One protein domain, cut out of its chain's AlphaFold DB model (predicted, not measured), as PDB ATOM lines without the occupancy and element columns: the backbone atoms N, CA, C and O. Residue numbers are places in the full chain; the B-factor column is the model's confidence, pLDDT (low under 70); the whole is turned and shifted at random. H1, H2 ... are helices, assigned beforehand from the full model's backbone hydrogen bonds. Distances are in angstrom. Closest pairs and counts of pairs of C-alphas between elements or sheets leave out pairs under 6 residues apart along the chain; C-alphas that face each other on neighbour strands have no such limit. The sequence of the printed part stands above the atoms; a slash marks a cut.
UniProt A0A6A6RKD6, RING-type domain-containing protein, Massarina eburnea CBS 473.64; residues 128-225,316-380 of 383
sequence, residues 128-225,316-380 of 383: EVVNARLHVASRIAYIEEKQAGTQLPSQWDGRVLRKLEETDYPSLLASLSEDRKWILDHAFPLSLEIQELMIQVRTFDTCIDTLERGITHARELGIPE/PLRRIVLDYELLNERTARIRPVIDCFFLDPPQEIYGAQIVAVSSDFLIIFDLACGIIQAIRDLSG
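Overview. This is residues 128 to 225 and 316 to 380 of the 383 residues of the protein "RING-type domain-containing protein" of Massarina eburnea CBS 473.64 (UniProt A0A6A6RKD6). Three long helices, H4, H5 and H6, form an up-and-down bundle, each running against the one before; H1 lies crosswise near one end of it, with short H2 and H3 packed on H1. The 163 printed residues hold six named helices, H1 to H6, and no named strand: all helix, compact, radius of gyration of the C-alphas 17.0 A, spans 48 by 39 by 27 A.

Along the chain. H4, residues 192 to 220, is 41.6 A long from C-alpha 192 at (215.527, 213.648, 291.969). H5, 316 to 342, 37.4 A, has a kink of 31 degrees near residue 334. H6, 352 to 379, 40.6 A, ends at (187.771, 206.966, 265.762). H1 is 128 to 147, 28.5 A; H2 158 to 165; H3 169 to 175.

Arrangement. H4 touches H6 at 25 degrees, a shallow tilt, the same way; closest C-alphas Leu 211 and Ile 372, 6.0 A. H5 and H6 form a hairpin; closest C-alphas Ile 320 and Ile 371, 5.5 A. H1, with residues 128 to 136 alone, touches H4, about perpendicular at 75 degrees; closest C-alphas Ala 132 and Ile 199, 5.0 A. Every O i to N i+4 pair is within hydrogen-bond range in H1, H3, H4 and H6, against 2 of 4 in H2 and 21 of 23 in H5.

Size, cuts and confidence. Residues 226 to 315 are not printed; C-alphas 225 and 316 are 14.5 A apart. The link H3 to H4 is long. Among residues under pLDDT 70 are 152 to 167.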
ATOM      1  N   GLU A 128     207.197 221.702 284.320       80.56
ATOM      2  CA  GLU A 128     206.863 220.308 284.607       80.56
ATOM      3  C   GLU A 128     206.996 219.937 286.093       80.56
ATOM      4  O   GLU A 128     206.039 219.425 286.670       80.56
ATOM      5  N   VAL A 129     208.120 220.239 286.757       81.31
ATOM      6  CA  VAL A 129     208.289 219.931 288.194       81.31
ATOM      7  C   VAL A 129     207.337 220.765 289.052       81.31
ATOM      8  O   VAL A 129     206.770 220.261 290.022       81.31
ATOM      9  N   VAL A 130     207.135 222.039 288.706       84.00
ATOM     10  CA  VAL A 130     206.195 222.913 289.427       84.00
ATOM     11  C   VAL A 130     204.769 222.376 289.296       84.00
ATOM     12  O   VAL A 130     204.091 222.203 290.309       84.00
ATOM     13  N   ASN A 131     204.348 222.030 288.081       85.88
ATOM     14  CA  ASN A 131     203.034 221.449 287.823       85.88
ATOM     15  C   ASN A 131     202.872 220.094 288.517       85.88
ATOM     16  O   ASN A 131     201.822 219.828 289.091       85.88
ATOM     17  N   ALA A 132     203.908 219.253 288.530       89.50
ATOM     18  CA  ALA A 132     203.895 217.979 289.242       89.50
ATOM     19  C   ALA A 132     203.703 218.163 290.756       89.50
ATOM     20  O   ALA A 132     202.903 217.457 291.370       89.50
ATOM     21  N   ARG A 133     204.368 219.156 291.362       91.44
ATOM     22  CA  ARG A 133     204.183 219.499 292.782       91.44
ATOM     23  C   ARG A 133     202.771 220.003 293.064       91.44
ATOM     24  O   ARG A 133     202.160 219.547 294.026       91.44
ATOM     25  N   LEU A 134     202.243 220.897 292.225       90.19
ATOM     26  CA  LEU A 134     200.863 221.390 292.330       90.19
ATOM     27  C   LEU A 134     199.846 220.252 292.213       90.19
ATOM     28  O   LEU A 134     198.915 220.174 293.013       90.19
ATOM     29  N   HIS A 135     200.057 219.340 291.268       90.25
ATOM     30  CA  HIS A 135     199.203 218.179 291.050       90.25
ATOM     31  C   HIS A 135     199.180 217.253 292.273       90.25
ATOM     32  O   HIS A 135     198.117 216.949 292.814       90.25
ATOM     33  N   VAL A 136     200.358 216.850 292.765       92.62
ATOM     34  CA  VAL A 136     200.472 215.982 293.946       92.62
ATOM     35  C   VAL A 136     199.909 216.669 295.193       92.62
ATOM     36  O   VAL A 136     199.199 216.039 295.970       92.62
ATOM     37  N   ALA A 137     200.142 217.968 295.373       92.75
ATOM     38  CA  ALA A 137     199.558 218.733 296.472       92.75
ATOM     39  C   ALA A 137     198.025 218.770 296.409       92.75
ATOM     40  O   ALA A 137     197.361 218.541 297.414       92.75
ATOM     41  N   SER A 138     197.465 219.000 295.222       90.44
ATOM     42  CA  SER A 138     196.017 218.979 294.975       90.44
ATOM     43  C   SER A 138     195.407 217.626 295.321       90.44
ATOM     44  O   SER A 138     194.367 217.543 295.973       90.44
ATOM     45  N   ARG A 139     196.103 216.557 294.934       90.69
ATOM     46  CA  ARG A 139     195.743 215.176 295.244       90.69
ATOM     47  C   ARG A 139     195.755 214.901 296.746       90.69
ATOM     48  O   ARG A 139     194.805 214.312 297.256       90.69
ATOM     49  N   ILE A 140     196.783 215.352 297.462       93.25
ATOM     50  CA  ILE A 140     196.869 215.169 298.914       93.25
ATOM     51  C   ILE A 140     195.805 215.975 299.653       93.25
ATOM     52  O   ILE A 140     195.103 215.398 300.481       93.25
ATOM     53  N   ALA A 141     195.597 217.243 299.295       91.19
ATOM     54  CA  ALA A 141     194.531 218.060 299.873       91.19
ATOM     55  C   ALA A 141     193.150 217.396 299.700       91.19
ATOM     56  O   ALA A 141     192.378 217.307 300.654       91.19
ATOM     57  N   TYR A 142     192.870 216.836 298.515       88.38
ATOM     58  CA  TYR A 142     191.654 216.056 298.256       88.38
ATOM     59  C   TYR A 142     191.479 214.879 299.222       88.38
ATOM     60  O   TYR A 142     190.388 214.658 299.755       88.38
ATOM     61  N   ILE A 143     192.541 214.107 299.448       90.31
ATOM     62  CA  ILE A 143     192.475 212.932 300.317       90.31
ATOM     63  C   ILE A 143     192.286 213.346 301.778       90.31
ATOM     64  O   ILE A 143     191.460 212.742 302.463       90.31
ATOM     65  N   GLU A 144     192.988 214.381 302.240       92.31
ATOM     66  CA  GLU A 144     192.855 214.907 303.602       92.31
ATOM     67  C   GLU A 144     191.432 215.416 303.876       92.31
ATOM     68  O   GLU A 144     190.827 215.045 304.885       92.31
ATOM     69  N   GLU A 145     190.843 216.182 302.953       89.06
ATOM     70  CA  GLU A 145     189.458 216.653 303.081       89.06
ATOM     71  C   GLU A 145     188.452 215.494 303.109       89.06
ATOM     72  O   GLU A 145     187.529 215.482 303.932       89.06
ATOM     73  N   LYS A 146     188.658 214.481 302.256       87.25
ATOM     74  CA  LYS A 146     187.828 213.273 302.227       87.25
ATOM     75  C   LYS A 146     187.919 212.493 303.542       87.25
ATOM     76  O   LYS A 146     186.898 212.022 304.040       87.25
ATOM     77  N   GLN A 147     189.118 212.356 304.109       89.50
ATOM     78  CA  GLN A 147     189.343 211.676 305.391       89.50
ATOM     79  C   GLN A 147     188.758 212.450 306.576       89.50
ATOM     80  O   GLN A 147     188.268 211.834 307.521       89.50
ATOM     81  N   ALA A 148     188.741 213.784 306.511       90.06
ATOM     82  CA  ALA A 148     188.097 214.634 307.511       90.06
ATOM     83  C   ALA A 148     186.556 214.532 307.501       90.06
ATOM     84  O   ALA A 148     185.898 215.085 308.382       90.06
ATOM     85  N   GLY A 149     185.967 213.833 306.521       87.88
ATOM     86  CA  GLY A 149     184.518 213.737 306.355       87.88
ATOM     87  C   GLY A 149     183.879 215.048 305.893       87.88
ATOM     88  O   GLY A 149     182.659 215.203 305.975       87.88
ATOM     89  N   THR A 150     184.686 215.997 305.414       82.25
ATOM     90  CA  THR A 150     184.187 217.236 304.826       82.25
ATOM     91  C   THR A 150     183.441 216.876 303.551       82.25
ATOM     92  O   THR A 150     183.936 216.109 302.722       82.25
ATOM     93  N   GLN A 151     182.224 217.403 303.390       71.31
ATOM     94  CA  GLN A 151     181.488 217.227 302.147       71.31
ATOM     95  C   GLN A 151     182.294 217.894 301.036       71.31
ATOM     96  O   GLN A 151     182.347 219.121 300.951       71.31
ATOM     97  N   LEU A 152     182.948 217.063 300.226       61.56
ATOM     98  CA  LEU A 152     183.741 217.524 299.101       61.56
ATOM     99  C   LEU A 152     182.840 218.406 298.227       61.56
ATOM    100  O   LEU A 152     181.711 217.996 297.919       61.56
ATOM    101  N   PRO A 153     183.279 219.617 297.849       57.59
ATOM    102  CA  PRO A 153     182.517 220.452 296.936       57.59
ATOM    103  C   PRO A 153     182.129 219.626 295.704       57.59
ATOM    104  O   PRO A 153     182.967 218.905 295.173       57.59
ATOM    105  N   SER A 154     180.884 219.725 295.226       51.09
ATOM    106  CA  SER A 154     180.360 218.896 294.117       51.09
ATOM    107  C   SER A 154     181.198 218.950 292.838       51.09
ATOM    108  O   SER A 154     181.077 218.092 291.970       51.09
ATOM    109  N   GLN A 155     182.057 219.961 292.725       49.72
ATOM    110  CA  GLN A 155     183.030 220.069 291.660       49.72
ATOM    111  C   GLN A 155     184.129 218.992 291.720       49.72
ATOM    112  O   GLN A 155     184.608 218.698 290.642       49.72
ATOM    113  N   TRP A 156     184.475 218.386 292.873       52.56
ATOM    114  CA  TRP A 156     185.629 217.489 293.154       52.56
ATOM    115  C   TRP A 156     185.438 216.017 292.713       52.56
ATOM    116  O   TRP A 156     185.671 215.095 293.495       52.56
ATOM    117  N   ASP A 157     185.034 215.780 291.458       52.16
ATOM    118  CA  ASP A 157     185.247 214.481 290.776       52.16
ATOM    119  C   ASP A 157     186.649 214.450 290.126       52.16
ATOM    120  O   ASP A 157     187.298 215.491 290.071       52.16
ATOM    121  N   GLY A 158     187.157 213.297 289.665       52.59
ATOM    122  CA  GLY A 158     188.529 213.121 289.138       52.59
ATOM    123  C   GLY A 158     189.032 214.182 288.139       52.59
ATOM    124  O   GLY A 158     190.239 214.378 288.016       52.59
ATOM    125  N   ARG A 159     188.136 214.962 287.520       51.78
ATOM    126  CA  ARG A 159     188.438 216.153 286.708       51.78
ATOM    127  C   ARG A 159     188.986 217.358 287.504       51.78
ATOM    128  O   ARG A 159     189.326 218.373 286.895       51.78
ATOM    129  N   VAL A 160     189.065 217.300 288.841       50.53
ATOM    130  CA  VAL A 160     189.428 218.441 289.716       50.53
ATOM    131  C   VAL A 160     190.884 218.629 290.038       50.53
ATOM    132  O   VAL A 160     191.245 219.764 290.350       50.53
ATOM    133  N   LEU A 161     191.740 217.623 289.869       55.75
ATOM    134  CA  LEU A 161     193.183 217.863 289.987       55.75
ATOM    135  C   LEU A 161     193.604 219.038 289.085       55.75
ATOM    136  O   LEU A 161     194.309 219.934 289.529       55.75
ATOM    137  N   ARG A 162     192.988 219.142 287.900       58.12
ATOM    138  CA  ARG A 162     193.164 220.259 286.966       58.12
ATOM    139  C   ARG A 162     192.647 221.612 287.473       58.12
ATOM    140  O   ARG A 162     193.285 222.631 287.257       58.12
ATOM    141  N   LYS A 163     191.503 221.647 288.167       54.47
ATOM    142  CA  LYS A 163     190.964 222.899 288.737       54.47
ATOM    143  C   LYS A 163     191.773 223.381 289.938       54.47
ATOM    144  O   LYS A 163     191.870 224.585 290.146       54.47
ATOM    145  N   LEU A 164     192.329 222.465 290.733       56.25
ATOM    146  CA  LEU A 164     193.212 222.805 291.849       56.25
ATOM    147  C   LEU A 164     194.600 223.248 291.371       56.25
ATOM    148  O   LEU A 164     195.144 224.190 291.936       56.25
ATOM    149  N   GLU A 165     195.108 222.683 290.272       58.66
ATOM    150  CA  GLU A 165     196.268 223.230 289.549       58.66
ATOM    151  C   GLU A 165     196.023 224.666 289.055       58.66
ATOM    152  O   GLU A 165     196.921 225.501 289.110       58.66
ATOM    153  N   GLU A 166     194.800 224.968 288.605       63.19
ATOM    154  CA  GLU A 166     194.368 226.323 288.233       63.19
ATOM    155  C   GLU A 166     194.063 227.219 289.451       63.19
ATOM    156  O   GLU A 166     193.871 228.429 289.300       63.19
ATOM    157  N   THR A 167     193.992 226.649 290.660       62.03
ATOM    158  CA  THR A 167     193.708 227.399 291.887       62.03
ATOM    159  C   THR A 167     194.964 228.133 292.353       62.03
ATOM    160  O   THR A 167     196.081 227.633 292.263       62.03
ATOM    161  N   ASP A 168     194.780 229.345 292.877       74.31
ATOM    162  CA  ASP A 168     195.861 230.169 293.417       74.31
ATOM    163  C   ASP A 168     196.658 229.407 294.502       74.31
ATOM    164  O   ASP A 168     196.080 228.921 295.480       74.31
ATOM    165  N   TYR A 169     197.985 229.324 294.338       82.19
ATOM    166  CA  TYR A 169     198.938 228.602 295.203       82.19
ATOM    167  C   TYR A 169     198.692 228.769 296.723       82.19
ATOM    168  O   TYR A 169     198.727 227.768 297.439       82.19
ATOM    169  N   PRO A 170     198.406 229.972 297.267       85.19
ATOM    170  CA  PRO A 170     198.076 230.180 298.673       85.19
ATOM    171  C   PRO A 170     196.826 229.434 299.142       85.19
ATOM    172  O   PRO A 170     196.789 229.013 300.295       85.19
ATOM    173  N   SER A 171     195.815 229.267 298.284       84.94
ATOM    174  CA  SER A 171     194.596 228.535 298.646       84.94
ATOM    175  C   SER A 171     194.897 227.049 298.792       84.94
ATOM    176  O   SER A 171     194.553 226.454 299.809       84.94
ATOM    177  N   LEU A 172     195.627 226.474 297.830       87.69
ATOM    178  CA  LEU A 172     196.045 225.077 297.908       87.69
ATOM    179  C   LEU A 172     196.976 224.833 299.106       87.69
ATOM    180  O   LEU A 172     196.808 223.864 299.840       87.69
ATOM    181  N   LEU A 173     197.916 225.750 299.358       88.25
ATOM    182  CA  LEU A 173     198.789 225.692 300.528       88.25
ATOM    183  C   LEU A 173     198.002 225.750 301.847       88.25
ATOM    184  O   LEU A 173     198.419 225.129 302.821       88.25
ATOM    185  N   ALA A 174     196.893 226.493 301.901       88.62
ATOM    186  CA  ALA A 174     196.033 226.578 303.080       88.62
ATOM    187  C   ALA A 174     195.180 225.317 303.301       88.62
ATOM    188  O   ALA A 174     194.845 225.030 304.450       88.62
ATOM    189  N   SER A 175     194.851 224.577 302.236       89.75
ATOM    190  CA  SER A 175     194.116 223.305 302.317       89.75
ATOM    191  C   SER A 175     194.975 222.126 302.782       89.75
ATOM    192  O   SER A 175     194.424 221.147 303.273       89.75
ATOM    193  N   LEU A 176     196.303 222.202 302.648       91.56
ATOM    194  CA  LEU A 176     197.215 221.157 303.120       91.56
ATOM    195  C   LEU A 176     197.466 221.245 304.629       91.56
ATOM    196  O   LEU A 176     197.705 222.329 305.177       91.56
ATOM    197  N   SER A 177     197.540 220.086 305.282       93.75
ATOM    198  CA  SER A 177     198.081 219.981 306.640       93.75
ATOM    199  C   SER A 177     199.527 220.499 306.729       93.75
ATOM    200  O   SER A 177     200.298 220.476 305.764       93.75
ATOM    201  N   GLU A 178     199.925 220.995 307.908       92.12
ATOM    202  CA  GLU A 178     201.254 221.596 308.116       92.12
ATOM    203  C   GLU A 178     202.404 220.657 307.731       92.12
ATOM    204  O   GLU A 178     203.411 221.097 307.177       92.12
ATOM    205  N   ASP A 179     202.259 219.355 307.977       92.25
ATOM    206  CA  ASP A 179     203.262 218.349 307.652       92.25
ATOM    207  C   ASP A 179     203.237 217.905 306.182       92.25
ATOM    208  O   ASP A 179     204.104 217.125 305.788       92.25
ATOM    209  N   ARG A 180     202.319 218.413 305.351       94.75
ATOM    210  CA  ARG A 180     202.245 218.162 303.895       94.75
ATOM    211  C   ARG A 180     202.570 219.382 303.040       94.75
ATOM    212  O   ARG A 180     202.837 219.248 301.848       94.75
ATOM    213  N   LYS A 181     202.693 220.567 303.646       91.88
ATOM    214  CA  LYS A 181     203.105 221.804 302.954       91.88
ATOM    215  C   LYS A 181     204.464 221.714 302.260       91.88
ATOM    216  O   LYS A 181     204.700 222.450 301.306       91.88
ATOM    217  N   TRP A 182     205.339 220.792 302.672       90.69
ATOM    218  CA  TRP A 182     206.623 220.548 302.002       90.69
ATOM    219  C   TRP A 182     206.469 220.163 300.522       90.69
ATOM    220  O   TRP A 182     207.367 220.438 299.725       90.69
ATOM    221  N   ILE A 183     205.333 219.566 300.134       92.44
ATOM    222  CA  ILE A 183     205.044 219.208 298.740       92.44
ATOM    223  C   ILE A 183     205.054 220.469 297.875       92.44
ATOM    224  O   ILE A 183     205.654 220.460 296.803       92.44
ATOM    225  N   LEU A 184     204.496 221.576 298.371       90.06
ATOM    226  CA  LEU A 184     204.499 222.875 297.694       90.06
ATOM    227  C   LEU A 184     205.685 223.764 298.062       90.06
ATOM    228  O   LEU A 184     205.991 224.685 297.314       90.06
ATOM    229  N   ASP A 185     206.371 223.505 299.178       83.44
ATOM    230  CA  ASP A 185     207.493 224.333 299.616       83.44
ATOM    231  C   ASP A 185     208.674 224.238 298.649       83.44
ATOM    232  O   ASP A 185     209.538 223.360 298.707       83.44
ATOM    233  N   HIS A 186     208.727 225.202 297.748       76.31
ATOM    234  CA  HIS A 186     209.763 225.321 296.751       76.31
ATOM    235  C   HIS A 186     211.149 225.660 297.343       76.31
ATOM    236  O   HIS A 186     212.168 225.437 296.688       76.31
ATOM    237  N   ALA A 187     211.237 226.118 298.594       71.88
ATOM    238  CA  ALA A 187     212.521 226.236 299.281       71.88
ATOM    239  C   ALA A 187     213.064 224.872 299.745       71.88
ATOM    240  O   ALA A 187     214.263 224.750 300.005       71.88
ATOM    241  N   PHE A 188     212.212 223.843 299.826       71.44
ATOM    242  CA  PHE A 188     212.603 222.487 300.189       71.44
ATOM    243  C   PHE A 188     213.210 221.749 298.976       71.44
ATOM    244  O   PHE A 188     212.503 221.495 297.988       71.44
ATOM    245  N   PRO A 189     214.511 221.393 299.009       70.19
ATOM    246  CA  PRO A 189     215.149 220.676 297.915       70.19
ATOM    247  C   PRO A 189     214.719 219.205 297.932       70.19
ATOM    248  O   PRO A 189     215.118 218.437 298.805       70.19
ATOM    249  N   LEU A 190     213.920 218.810 296.943       75.88
ATOM    250  CA  LEU A 190     213.542 217.414 296.732       75.88
ATOM    251  C   LEU A 190     214.704 216.628 296.115       75.88
ATOM    252  O   LEU A 190     215.438 217.162 295.277       75.88
ATOM    253  N   SER A 191     214.845 215.352 296.479       76.12
ATOM    254  CA  SER A 191     215.709 214.435 295.727       76.12
ATOM    255  C   SER A 191     215.174 214.259 294.298       76.12
ATOM    256  O   SER A 191     213.996 214.526 294.046       76.12
ATOM    257  N   LEU A 192     216.019 213.846 293.342       72.88
ATOM    258  CA  LEU A 192     215.527 213.648 291.969       72.88
ATOM    259  C   LEU A 192     214.529 212.494 291.914       72.88
ATOM    260  O   LEU A 192     213.599 212.551 291.129       72.88
ATOM    261  N   GLU A 193     214.683 211.498 292.786       73.50
ATOM    262  CA  GLU A 193     213.740 210.398 292.972       73.50
ATOM    263  C   GLU A 193     212.331 210.913 293.269       73.50
ATOM    264  O   GLU A 193     211.373 210.531 292.609       73.50
ATOM    265  N   ILE A 194     212.202 211.820 294.238       82.94
ATOM    266  CA  ILE A 194     210.892 212.357 294.611       82.94
ATOM    267  C   ILE A 194     210.335 213.242 293.492       82.94
ATOM    268  O   ILE A 194     209.144 213.175 293.209       82.94
ATOM    269  N   GLN A 195     211.179 214.049 292.841       83.94
ATOM    270  CA  GLN A 195     210.746 214.877 291.707       83.94
ATOM    271  C   GLN A 195     210.223 214.016 290.557       83.94
ATOM    272  O   GLN A 195     209.134 214.266 290.052       83.94
ATOM    273  N   GLU A 196     210.970 212.979 290.192       80.81
ATOM    274  CA  GLU A 196     210.596 212.023 289.155       80.81
ATOM    275  C   GLU A 196     209.294 211.303 289.513       80.81
ATOM    276  O   GLU A 196     208.388 211.228 288.691       80.81
ATOM    277  N   LEU A 197     209.146 210.854 290.763       84.38
ATOM    278  CA  LEU A 197     207.904 210.244 291.230       84.38
ATOM    279  C   LEU A 197     206.716 211.210 291.100       84.38
ATOM    280  O   LEU A 197     205.654 210.808 290.636       84.38
ATOM    281  N   MET A 198     206.879 212.485 291.466       90.12
ATOM    282  CA  MET A 198     205.820 213.489 291.303       90.12
ATOM    283  C   MET A 198     205.446 213.693 289.825       90.12
ATOM    284  O   MET A 198     204.259 213.771 289.503       90.12
ATOM    285  N   ILE A 199     206.436 213.754 288.926       84.38
ATOM    286  CA  ILE A 199     206.213 213.871 287.475       84.38
ATOM    287  C   ILE A 199     205.475 212.637 286.950       84.38
ATOM    288  O   ILE A 199     204.512 212.774 286.194       84.38
ATOM    289  N   GLN A 200     205.877 211.439 287.383       83.00
ATOM    290  CA  GLN A 200     205.225 210.184 287.013       83.00
ATOM    291  C   GLN A 200     203.770 210.156 287.472       83.00
ATOM    292  O   GLN A 200     202.906 209.825 286.668       83.00
ATOM    293  N   VAL A 201     203.475 210.573 288.711       88.75
ATOM    294  CA  VAL A 201     202.097 210.671 289.226       88.75
ATOM    295  C   VAL A 201     201.249 211.601 288.368       88.75
ATOM    296  O   VAL A 201     200.182 211.197 287.912       88.75
ATOM    297  N   ARG A 202     201.730 212.822 288.102       88.69
ATOM    298  CA  ARG A 202     201.000 213.792 287.275       88.69
ATOM    299  C   ARG A 202     200.763 213.268 285.864       88.69
ATOM    300  O   ARG A 202     199.647 213.350 285.349       88.69
ATOM    301  N   THR A 203     201.817 212.760 285.231       81.81
ATOM    302  CA  THR A 203     201.750 212.178 283.885       81.81
ATOM    303  C   THR A 203     200.711 211.069 283.857       81.81
ATOM    304  O   THR A 203     199.827 211.057 283.005       81.81
ATOM    305  N   PHE A 204     200.796 210.163 284.826       83.31
ATOM    306  CA  PHE A 204     199.911 209.027 284.957       83.31
ATOM    307  C   PHE A 204     198.443 209.452 285.089       83.31
ATOM    308  O   PHE A 204     197.612 209.028 284.285       83.31
ATOM    309  N   ASP A 205     198.125 210.337 286.034       84.50
ATOM    310  CA  ASP A 205     196.756 210.822 286.227       84.50
ATOM    311  C   ASP A 205     196.251 211.583 284.977       84.50
ATOM    312  O   ASP A 205     195.096 211.422 284.580       84.50
ATOM    313  N   THR A 206     197.124 212.319 284.273       82.19
ATOM    314  CA  THR A 206     196.800 212.980 282.989       82.19
ATOM    315  C   THR A 206     196.486 211.977 281.872       82.19
ATOM    316  O   THR A 206     195.579 212.202 281.060       82.19
ATOM    317  N   CYS A 207     197.224 210.867 281.809       80.19
ATOM    318  CA  CYS A 207     196.977 209.778 280.867       80.19
ATOM    319  C   CYS A 207     195.629 209.104 281.138       80.19
ATOM    320  O   CYS A 207     194.859 208.923 280.195       80.19
ATOM    321  N   ILE A 208     195.317 208.794 282.403       80.88
ATOM    322  CA  ILE A 208     194.024 208.213 282.794       80.88
ATOM    323  C   ILE A 208     192.870 209.146 282.427       80.88
ATOM    324  O   ILE A 208     191.942 208.725 281.747       80.88
ATOM    325  N   ASP A 209     192.955 210.426 282.776       80.94
ATOM    326  CA  ASP A 209     191.931 211.424 282.443       80.94
ATOM    327  C   ASP A 209     191.748 211.582 280.917       80.94
ATOM    328  O   ASP A 209     190.636 211.686 280.393       80.94
ATOM    329  N   THR A 210     192.843 211.533 280.152       79.62
ATOM    330  CA  THR A 210     192.779 211.539 278.681       79.62
ATOM    331  C   THR A 210     192.109 210.288 278.129       79.62
ATOM    332  O   THR A 210     191.317 210.380 277.187       79.62
ATOM    333  N   LEU A 211     192.391 209.132 278.722       80.31
ATOM    334  CA  LEU A 211     191.789 207.870 278.340       80.31
ATOM    335  C   LEU A 211     190.291 207.826 278.666       80.31
ATOM    336  O   LEU A 211     189.497 207.472 277.798       80.31
ATOM    337  N   GLU A 212     189.884 208.253 279.860       80.75
ATOM    338  CA  GLU A 212     188.477 208.350 280.266       80.75
ATOM    339  C   GLU A 212     187.679 209.271 279.332       80.75
ATOM    340  O   GLU A 212     186.563 208.933 278.920       80.75
ATOM    341  N   ARG A 213     188.265 210.407 278.921       81.12
ATOM    342  CA  ARG A 213     187.687 211.270 277.878       81.12
ATOM    343  C   ARG A 213     187.570 210.557 276.537       81.12
ATOM    344  O   ARG A 213     186.531 210.670 275.893       81.12
ATOM    345  N   GLY A 214     188.609 209.837 276.119       78.94
ATOM    346  CA  GLY A 214     188.605 209.064 274.876       78.94
ATOM    347  C   GLY A 214     187.511 207.997 274.863       78.94
ATOM    348  O   GLY A 214     186.780 207.879 273.884       78.94
ATOM    349  N   ILE A 215     187.338 207.280 275.976       75.69
ATOM    350  CA  ILE A 215     186.273 206.288 276.166       75.69
ATOM    351  C   ILE A 215     184.899 206.961 276.158       75.69
ATOM    352  O   ILE A 215     183.988 206.480 275.489       75.69
ATOM    353  N   THR A 216     184.739 208.082 276.863       79.44
ATOM    354  CA  THR A 216     183.482 208.847 276.873       79.44
ATOM    355  C   THR A 216     183.112 209.302 275.463       79.44
ATOM    356  O   THR A 216     181.990 209.082 275.020       79.44
ATOM    357  N   HIS A 217     184.072 209.848 274.718       77.94
ATOM    358  CA  HIS A 217     183.856 210.271 273.339       77.94
ATOM    359  C   HIS A 217     183.533 209.092 272.410       77.94
ATOM    360  O   HIS A 217     182.625 209.176 271.589       77.94
ATOM    361  N   ALA A 218     184.225 207.960 272.572       73.31
ATOM    362  CA  ALA A 218     183.919 206.734 271.847       73.31
ATOM    363  C   ALA A 218     182.459 206.294 272.073       73.31
ATOM    364  O   ALA A 218     181.766 205.965 271.108       73.31
ATOM    365  N   ARG A 219     181.965 206.365 273.319       73.06
ATOM    366  CA  ARG A 219     180.556 206.084 273.655       73.06
ATOM    367  C   ARG A 219     179.594 207.049 272.959       73.06
ATOM    368  O   ARG A 219     178.598 206.611 272.393       73.06
ATOM    369  N   GLU A 220     179.898 208.347 272.955       78.06
ATOM    370  CA  GLU A 220     179.081 209.370 272.279       78.06
ATOM    371  C   GLU A 220     178.975 209.142 270.762       78.06
ATOM    372  O   GLU A 220     177.945 209.448 270.162       78.06
ATOM    373  N   LEU A 221     180.006 208.561 270.142       70.75
ATOM    374  CA  LEU A 221     180.016 208.194 268.721       70.75
ATOM    375  C   LEU A 221     179.215 206.919 268.404       70.75
ATOM    376  O   LEU A 221     179.223 206.454 267.264       70.75
ATOM    377  N   GLY A 222     178.506 206.353 269.384       63.91
ATOM    378  CA  GLY A 222     177.671 205.173 269.185       63.91
ATOM    379  C   GLY A 222     178.468 203.879 269.059       63.91
ATOM    380  O   GLY A 222     177.923 202.889 268.572       63.91
ATOM    381  N   ILE A 223     179.730 203.857 269.509       61.78
ATOM    382  CA  ILE A 223     180.391 202.591 269.827       61.78
ATOM    383  C   ILE A 223     179.565 201.981 270.959       61.78
ATOM    384  O   ILE A 223     179.516 202.581 272.036       61.78
ATOM    385  N   PRO A 224     178.850 200.867 270.708       51.72
ATOM    386  CA  PRO A 224     177.791 200.429 271.592       51.72
ATOM    387  C   PRO A 224     178.364 200.201 272.984       51.72
ATOM    388  O   PRO A 224     179.260 199.378 273.188       51.72
ATOM    389  N   GLU A 225     177.830 200.956 273.943       51.31
ATOM    390  CA  GLU A 225     177.865 200.551 275.337       51.31
ATOM    391  C   GLU A 225     177.362 199.109 275.380       51.31
ATOM    392  O   GLU A 225     176.387 198.778 274.698       51.31
ATOM    393  N   PRO A 316     189.188 194.971 267.931       66.75
ATOM    394  CA  PRO A 316     189.931 196.043 268.598       66.75
ATOM    395  C   PRO A 316     189.248 196.687 269.817       66.75
ATOM    396  O   PRO A 316     189.919 197.025 270.788       66.75
ATOM    397  N   LEU A 317     187.927 196.865 269.809       69.38
ATOM    398  CA  LEU A 317     187.214 197.543 270.901       69.38
ATOM    399  C   LEU A 317     187.102 196.670 272.147       69.38
ATOM    400  O   LEU A 317     187.256 197.152 273.268       69.38
ATOM    401  N   ARG A 318     186.887 195.366 271.953       69.69
ATOM    402  CA  ARG A 318     186.928 194.396 273.048       69.69
ATOM    403  C   ARG A 318     188.299 194.395 273.716       69.69
ATOM    404  O   ARG A 318     188.380 194.338 274.941       69.69
ATOM    405  N   ARG A 319     189.364 194.481 272.913       77.44
ATOM    406  CA  ARG A 319     190.732 194.571 273.418       77.44
ATOM    407  C   ARG A 319     190.950 195.841 274.244       77.44
ATOM    408  O   ARG A 319     191.459 195.729 275.351       77.44
ATOM    409  N   ILE A 320     190.483 196.997 273.765       79.88
ATOM    410  CA  ILE A 320     190.530 198.276 274.501       79.88
ATOM    411  C   ILE A 320     189.828 198.167 275.856       79.88
ATOM    412  O   ILE A 320     190.384 198.612 276.854       79.88
ATOM    413  N   VAL A 321     188.638 197.563 275.914       75.44
ATOM    414  CA  VAL A 321     187.901 197.401 277.179       75.44
ATOM    415  C   VAL A 321     188.671 196.513 278.160       75.44
ATOM    416  O   VAL A 321     188.849 196.906 279.307       75.44
ATOM    417  N   LEU A 322     189.185 195.361 277.710       76.25
ATOM    418  CA  LEU A 322     189.993 194.467 278.552       76.25
ATOM    419  C   LEU A 322     191.273 195.135 279.059       76.25
ATOM    420  O   LEU A 322     191.621 195.016 280.233       76.25
ATOM    421  N   ASP A 323     191.978 195.838 278.175       82.31
ATOM    422  CA  ASP A 323     193.195 196.559 278.530       82.31
ATOM    423  C   ASP A 323     192.871 197.709 279.508       82.31
ATOM    424  O   ASP A 323     193.629 197.942 280.447       82.31
ATOM    425  N   TYR A 324     191.717 198.373 279.366       81.00
ATOM    426  CA  TYR A 324     191.248 199.403 280.299       81.00
ATOM    427  C   TYR A 324     190.868 198.844 281.677       81.00
ATOM    428  O   TYR A 324     191.207 199.439 282.696       81.00
ATOM    429  N   GLU A 325     190.205 197.690 281.739       77.62
ATOM    430  CA  GLU A 325     189.909 197.006 283.005       77.62
ATOM    431  C   GLU A 325     191.200 196.609 283.730       77.62
ATOM    432  O   GLU A 325     191.362 196.902 284.917       77.62
ATOM    433  N   LEU A 326     192.162 196.026 283.005       81.12
ATOM    434  CA  LEU A 326     193.483 195.700 283.545       81.12
ATOM    435  C   LEU A 326     194.224 196.955 284.029       81.12
ATOM    436  O   LEU A 326     194.886 196.930 285.071       81.12
ATOM    437  N   LEU A 327     194.112 198.059 283.287       83.69
ATOM    438  CA  LEU A 327     194.674 199.349 283.669       83.69
ATOM    439  C   LEU A 327     194.039 199.869 284.961       83.69
ATOM    440  O   LEU A 327     194.770 200.281 285.862       83.69
ATOM    441  N   ASN A 328     192.713 199.805 285.089       79.50
ATOM    442  CA  ASN A 328     191.993 200.211 286.296       79.50
ATOM    443  C   ASN A 328     192.381 199.357 287.503       79.50
ATOM    444  O   ASN A 328     192.644 199.904 288.572       79.50
ATOM    445  N   GLU A 329     192.481 198.036 287.339       80.69
ATOM    446  CA  GLU A 329     192.909 197.131 288.408       80.69
ATOM    447  C   GLU A 329     194.320 197.485 288.901       80.69
ATOM    448  O   GLU A 329     194.556 197.611 290.106       80.69
ATOM    449  N   ARG A 330     195.267 197.692 287.978       84.75
ATOM    450  CA  ARG A 330     196.646 198.081 288.315       84.75
ATOM    451  C   ARG A 330     196.705 199.460 288.965       84.75
ATOM    452  O   ARG A 330     197.381 199.633 289.979       84.75
ATOM    453  N   THR A 331     195.945 200.410 288.433       83.06
ATOM    454  CA  THR A 331     195.802 201.763 288.983       83.06
ATOM    455  C   THR A 331     195.290 201.723 290.418       83.06
ATOM    456  O   THR A 331     195.862 202.356 291.301       83.06
ATOM    457  N   ALA A 332     194.242 200.939 290.680       81.88
ATOM    458  CA  ALA A 332     193.656 200.795 292.007       81.88
ATOM    459  C   ALA A 332     194.637 200.195 293.028       81.88
ATOM    460  O   ALA A 332     194.542 200.507 294.214       81.88
ATOM    461  N   ARG A 333     195.598 199.374 292.583       84.56
ATOM    462  CA  ARG A 333     196.649 198.808 293.442       84.56
ATOM    463  C   ARG A 333     197.761 199.804 293.761       84.56
ATOM    464  O   ARG A 333     198.168 199.889 294.915       84.56
ATOM    465  N   ILE A 334     198.254 200.544 292.766       84.88
ATOM    466  CA  ILE A 334     199.398 201.451 292.956       84.88
ATOM    467  C   ILE A 334     198.992 202.761 293.641       84.88
ATOM    468  O   ILE A 334     199.752 203.322 294.430       84.88
ATOM    469  N   ARG A 335     197.774 203.242 293.377       87.88
ATOM    470  CA  ARG A 335     197.302 204.554 293.823       87.88
ATOM    471  C   ARG A 335     197.358 204.733 295.350       87.88
ATOM    472  O   ARG A 335     197.946 205.722 295.778       87.88
ATOM    473  N   PRO A 336     196.888 203.782 296.184       87.81
ATOM    474  CA  PRO A 336     197.043 203.880 297.634       87.81
ATOM    475  C   PRO A 336     198.502 203.923 298.096       87.81
ATOM    476  O   PRO A 336     198.802 204.595 299.072       87.81
ATOM    477  N   VAL A 337     199.419 203.235 297.405       88.12
ATOM    478  CA  VAL A 337     200.850 203.222 297.761       88.12
ATOM    479  C   VAL A 337     201.468 204.604 297.550       88.12
ATOM    480  O   VAL A 337     202.168 205.108 298.425       88.12
ATOM    481  N   ILE A 338     201.164 205.233 296.413       88.25
ATOM    482  CA  ILE A 338     201.579 206.606 296.089       88.25
ATOM    483  C   ILE A 338     200.971 207.595 297.083       88.25
ATOM    484  O   ILE A 338     201.670 208.457 297.614       88.25
ATOM    485  N   ASP A 339     199.670 207.462 297.338       91.25
ATOM    486  CA  ASP A 339     198.946 208.339 298.251       91.25
ATOM    487  C   ASP A 339     199.547 208.254 299.649       91.25
ATOM    488  O   ASP A 339     199.903 209.282 300.208       91.25
ATOM    489  N   CYS A 340     199.749 207.046 300.181       90.50
ATOM    490  CA  CYS A 340     200.408 206.834 301.468       90.50
ATOM    491  C   CYS A 340     201.812 207.448 301.509       90.50
ATOM    492  O   CYS A 340     202.156 208.078 302.502       90.50
ATOM    493  N   PHE A 341     202.598 207.329 300.434       90.31
ATOM    494  CA  PHE A 341     203.937 207.916 300.378       90.31
ATOM    495  C   PHE A 341     203.916 209.439 300.578       90.31
ATOM    496  O   PHE A 341     204.702 209.972 301.360       90.31
ATOM    497  N   PHE A 342     203.012 210.145 299.895       92.50
ATOM    498  CA  PHE A 342     202.898 211.601 300.019       92.50
ATOM    499  C   PHE A 342     202.062 212.039 301.227       92.50
ATOM    500  O   PHE A 342     202.215 213.174 301.669       92.50
ATOM    501  N   LEU A 343     201.225 211.151 301.771       91.62
ATOM    502  CA  LEU A 343     200.496 211.313 303.031       91.62
ATOM    503  C   LEU A 343     201.340 211.020 304.269       91.62
ATOM    504  O   LEU A 343     200.809 211.193 305.363       91.62
ATOM    505  N   ASP A 344     202.599 210.624 304.130       87.75
ATOM    506  CA  ASP A 344     203.545 210.481 305.234       87.75
ATOM    507  C   ASP A 344     204.492 211.697 305.324       87.75
ATOM    508  O   ASP A 344     204.671 212.440 304.349       87.75
ATOM    509  N   PRO A 345     205.127 211.947 306.490       83.81
ATOM    510  CA  PRO A 345     206.190 212.945 306.597       83.81
ATOM    511  C   PRO A 345     207.287 212.698 305.551       83.81
ATOM    512  O   PRO A 345     207.530 211.536 305.232       83.81
ATOM    513  N   PRO A 346     208.006 213.736 305.074       78.31
ATOM    514  CA  PRO A 346     208.994 213.597 304.004       78.31
ATOM    515  C   PRO A 346     209.954 212.433 304.262       78.31
ATOM    516  O   PRO A 346     210.747 212.475 305.212       78.31
ATOM    517  N   GLN A 347     209.877 211.406 303.417       75.25
ATOM    518  CA  GLN A 347     210.727 210.225 303.501       75.25
ATOM    519  C   GLN A 347     211.868 210.321 302.492       75.25
ATOM    520  O   GLN A 347     211.704 210.810 301.375       75.25
ATOM    521  N   GLU A 348     213.039 209.829 302.883       66.06
ATOM    522  CA  GLU A 348     214.145 209.610 301.959       66.06
ATOM    523  C   GLU A 348     213.955 208.251 301.274       66.06
ATOM    524  O   GLU A 348     214.123 207.206 301.903       66.06
ATOM    525  N   ILE A 349     213.594 208.265 299.990       66.19
ATOM    526  CA  ILE A 349     213.471 207.059 299.162       66.19
ATOM    527  C   ILE A 349     214.609 206.979 298.152       66.19
ATOM    528  O   ILE A 349     214.878 207.928 297.416       66.19
ATOM    529  N   TYR A 350     215.260 205.816 298.105       63.19
ATOM    530  CA  TYR A 350     216.390 205.548 297.217       63.19
ATOM    531  C   TYR A 350     216.358 204.109 296.687       63.19
ATOM    532  O   TYR A 350     215.932 203.182 297.382       63.19
ATOM    533  N   GLY A 351     216.897 203.905 295.481       64.19
ATOM    534  CA  GLY A 351     217.177 202.578 294.917       64.19
ATOM    535  C   GLY A 351     215.930 201.710 294.713       64.19
ATOM    536  O   GLY A 351     214.952 202.152 294.118       64.19
ATOM    537  N   ALA A 352     215.957 200.474 295.217       64.50
ATOM    538  CA  ALA A 352     214.937 199.455 294.951       64.50
ATOM    539  C   ALA A 352     213.485 199.885 295.246       64.50
ATOM    540  O   ALA A 352     212.573 199.449 294.549       64.50
ATOM    541  N   GLN A 353     213.258 200.743 296.246       65.00
ATOM    542  CA  GLN A 353     211.908 201.210 296.585       65.00
ATOM    543  C   GLN A 353     211.315 202.099 295.491       65.00
ATOM    544  O   GLN A 353     210.173 201.886 295.094       65.00
ATOM    545  N   ILE A 354     212.095 203.051 294.964       69.19
ATOM    546  CA  ILE A 354     211.606 203.871 293.856       69.19
ATOM    547  C   ILE A 354     211.535 203.067 292.561       69.19
ATOM    548  O   ILE A 354     210.591 203.231 291.802       69.19
ATOM    549  N   VAL A 355     212.471 202.140 292.341       66.81
ATOM    550  CA  VAL A 355     212.439 201.259 291.166       66.81
ATOM    551  C   VAL A 355     211.162 200.421 291.147       66.81
ATOM    552  O   VAL A 355     210.539 200.316 290.096       66.81
ATOM    553  N   ALA A 356     210.734 199.880 292.293       72.12
ATOM    554  CA  ALA A 356     209.487 199.127 292.388       72.12
ATOM    555  C   ALA A 356     208.280 199.987 291.983       72.12
ATOM    556  O   ALA A 356     207.541 199.612 291.075       72.12
ATOM    557  N   VAL A 357     208.140 201.177 292.575       72.38
ATOM    558  CA  VAL A 357     207.028 202.093 292.280       72.38
ATOM    559  C   VAL A 357     207.059 202.555 290.816       72.38
ATOM    560  O   VAL A 357     206.055 202.452 290.115       72.38
ATOM    561  N   SER A 358     208.216 202.989 290.309       74.31
ATOM    562  CA  SER A 358     208.375 203.432 288.917       74.31
ATOM    563  C   SER A 358     208.163 202.313 287.894       74.31
ATOM    564  O   SER A 358     207.707 202.582 286.785       74.31
ATOM    565  N   SER A 359     208.462 201.056 288.237       75.75
ATOM    566  CA  SER A 359     208.232 199.926 287.328       75.75
ATOM    567  C   SER A 359     206.746 199.665 287.083       75.75
ATOM    568  O   SER A 359     206.353 199.393 285.949       75.75
ATOM    569  N   ASP A 360     205.904 199.830 288.105       78.00
ATOM    570  CA  ASP A 360     204.458 199.697 287.942       78.00
ATOM    571  C   ASP A 360     203.887 200.860 287.119       78.00
ATOM    572  O   ASP A 360     203.057 200.628 286.238       78.00
ATOM    573  N   PHE A 361     204.385 202.089 287.327       77.88
ATOM    574  CA  PHE A 361     204.022 203.249 286.503       77.88
ATOM    575  C   PHE A 361     204.301 203.026 285.022       77.88
ATOM    576  O   PHE A 361     203.456 203.350 284.195       77.88
ATOM    577  N   LEU A 362     205.457 202.451 284.692       75.19
ATOM    578  CA  LEU A 362     205.839 202.158 283.315       75.19
ATOM    579  C   LEU A 362     204.845 201.227 282.623       75.19
ATOM    580  O   LEU A 362     204.349 201.543 281.546       75.19
ATOM    581  N   ILE A 363     204.496 200.110 283.265       78.62
ATOM    582  CA  ILE A 363     203.580 199.135 282.656       78.62
ATOM    583  C   ILE A 363     202.185 199.740 282.473       78.62
ATOM    584  O   ILE A 363     201.509 199.500 281.474       78.62
ATOM    585  N   ILE A 364     201.745 200.513 283.460       78.81
ATOM    586  CA  ILE A 364     200.471 201.221 283.438       78.81
ATOM    587  C   ILE A 364     200.459 202.276 282.321       78.81
ATOM    588  O   ILE A 364     199.483 202.369 281.577       78.81
ATOM    589  N   PHE A 365     201.539 203.044 282.175       78.81
ATOM    590  CA  PHE A 365     201.688 204.061 281.138       78.81
ATOM    591  C   PHE A 365     201.667 203.441 279.738       78.81
ATOM    592  O   PHE A 365     200.879 203.874 278.900       78.81
ATOM    593  N   ASP A 366     202.444 202.382 279.505       79.12
ATOM    594  CA  ASP A 366     202.473 201.673 278.221       79.12
ATOM    595  C   ASP A 366     201.087 201.128 277.847       79.12
ATOM    596  O   ASP A 366     200.642 201.258 276.701       79.12
ATOM    597  N   LEU A 367     200.364 200.574 278.827       80.88
ATOM    598  CA  LEU A 367     198.998 200.090 278.642       80.88
ATOM    599  C   LEU A 367     198.040 201.238 278.291       80.88
ATOM    600  O   LEU A 367     197.286 201.132 277.324       80.88
ATOM    601  N   ALA A 368     198.103 202.359 279.016       80.50
ATOM    602  CA  ALA A 368     197.287 203.540 278.740       80.50
ATOM    603  C   ALA A 368     197.562 204.115 277.339       80.50
ATOM    604  O   ALA A 368     196.620 204.382 276.590       80.50
ATOM    605  N   CYS A 369     198.832 204.253 276.949       81.19
ATOM    606  CA  CYS A 369     199.233 204.699 275.616       81.19
ATOM    607  C   CYS A 369     198.731 203.754 274.516       81.19
ATOM    608  O   CYS A 369     198.217 204.226 273.500       81.19
ATOM    609  N   GLY A 370     198.819 202.437 274.731       82.69
ATOM    610  CA  GLY A 370     198.282 201.433 273.812       82.69
ATOM    611  C   GLY A 370     196.775 201.588 273.593       82.69
ATOM    612  O   GLY A 370     196.313 201.598 272.450       82.69
ATOM    613  N   ILE A 371     196.012 201.798 274.671       80.75
ATOM    614  CA  ILE A 371     194.562 202.011 274.580       80.75
ATOM    615  C   ILE A 371     194.245 203.337 273.876       80.75
ATOM    616  O   ILE A 371     193.392 203.370 272.988       80.75
ATOM    617  N   ILE A 372     194.943 204.425 274.221       80.94
ATOM    618  CA  ILE A 372     194.760 205.739 273.584       80.94
ATOM    619  C   ILE A 372     195.017 205.649 272.075       80.94
ATOM    620  O   ILE A 372     194.222 206.175 271.292       80.94
ATOM    621  N   GLN A 373     196.091 204.974 271.653       82.50
ATOM    622  CA  GLN A 373     196.391 204.781 270.235       82.50
ATOM    623  C   GLN A 373     195.290 203.974 269.539       82.50
ATOM    624  O   GLN A 373     194.798 204.392 268.493       82.50
ATOM    625  N   ALA A 374     194.830 202.882 270.152       82.50
ATOM    626  CA  ALA A 374     193.766 202.061 269.587       82.50
ATOM    627  C   ALA A 374     192.437 202.837 269.450       82.50
ATOM    628  O   ALA A 374     191.743 202.705 268.441       82.50
ATOM    629  N   ILE A 375     192.099 203.710 270.410       79.81
ATOM    630  CA  ILE A 375     190.939 204.613 270.309       79.81
ATOM    631  C   ILE A 375     191.113 205.604 269.149       79.81
ATOM    632  O   ILE A 375     190.161 205.844 268.400       79.81
ATOM    633  N   ARG A 376     192.309 206.183 268.966       80.56
ATOM    634  CA  ARG A 376     192.599 207.097 267.844       80.56
ATOM    635  C   ARG A 376     192.450 206.402 266.493       80.56
ATOM    636  O   ARG A 376     191.807 206.950 265.598       80.56
ATOM    637  N   ASP A 377     192.976 205.187 266.374       82.31
ATOM    638  CA  ASP A 377     192.893 204.391 265.148       82.31
ATOM    639  C   ASP A 377     191.435 204.073 264.783       82.31
ATOM    640  O   ASP A 377     191.044 204.182 263.620       82.31
ATOM    641  N   LEU A 378     190.606 203.745 265.779       75.75
ATOM    642  CA  LEU A 378     189.192 203.412 265.580       75.75
ATOM    643  C   LEU A 378     188.299 204.613 265.294       75.75
ATOM    644  O   LEU A 378     187.378 204.522 264.486       75.75
ATOM    645  N   SER A 379     188.554 205.739 265.954       73.50
ATOM    646  CA  SER A 379     187.771 206.966 265.762       73.50
ATOM    647  C   SER A 379     188.070 207.656 264.427       73.50
ATOM    648  O   SER A 379     187.393 208.617 264.065       73.50
ATOM    649  N   GLY A 380     189.101 207.209 263.695       68.81
ATOM    650  CA  GLY A 380     189.628 207.934 262.539       68.81
ATOM    651  C   GLY A 380     190.146 209.329 262.915       68.81
ATOM    652  O   GLY A 380     190.368 210.164 262.032       68.81
TER     653      GLY A 380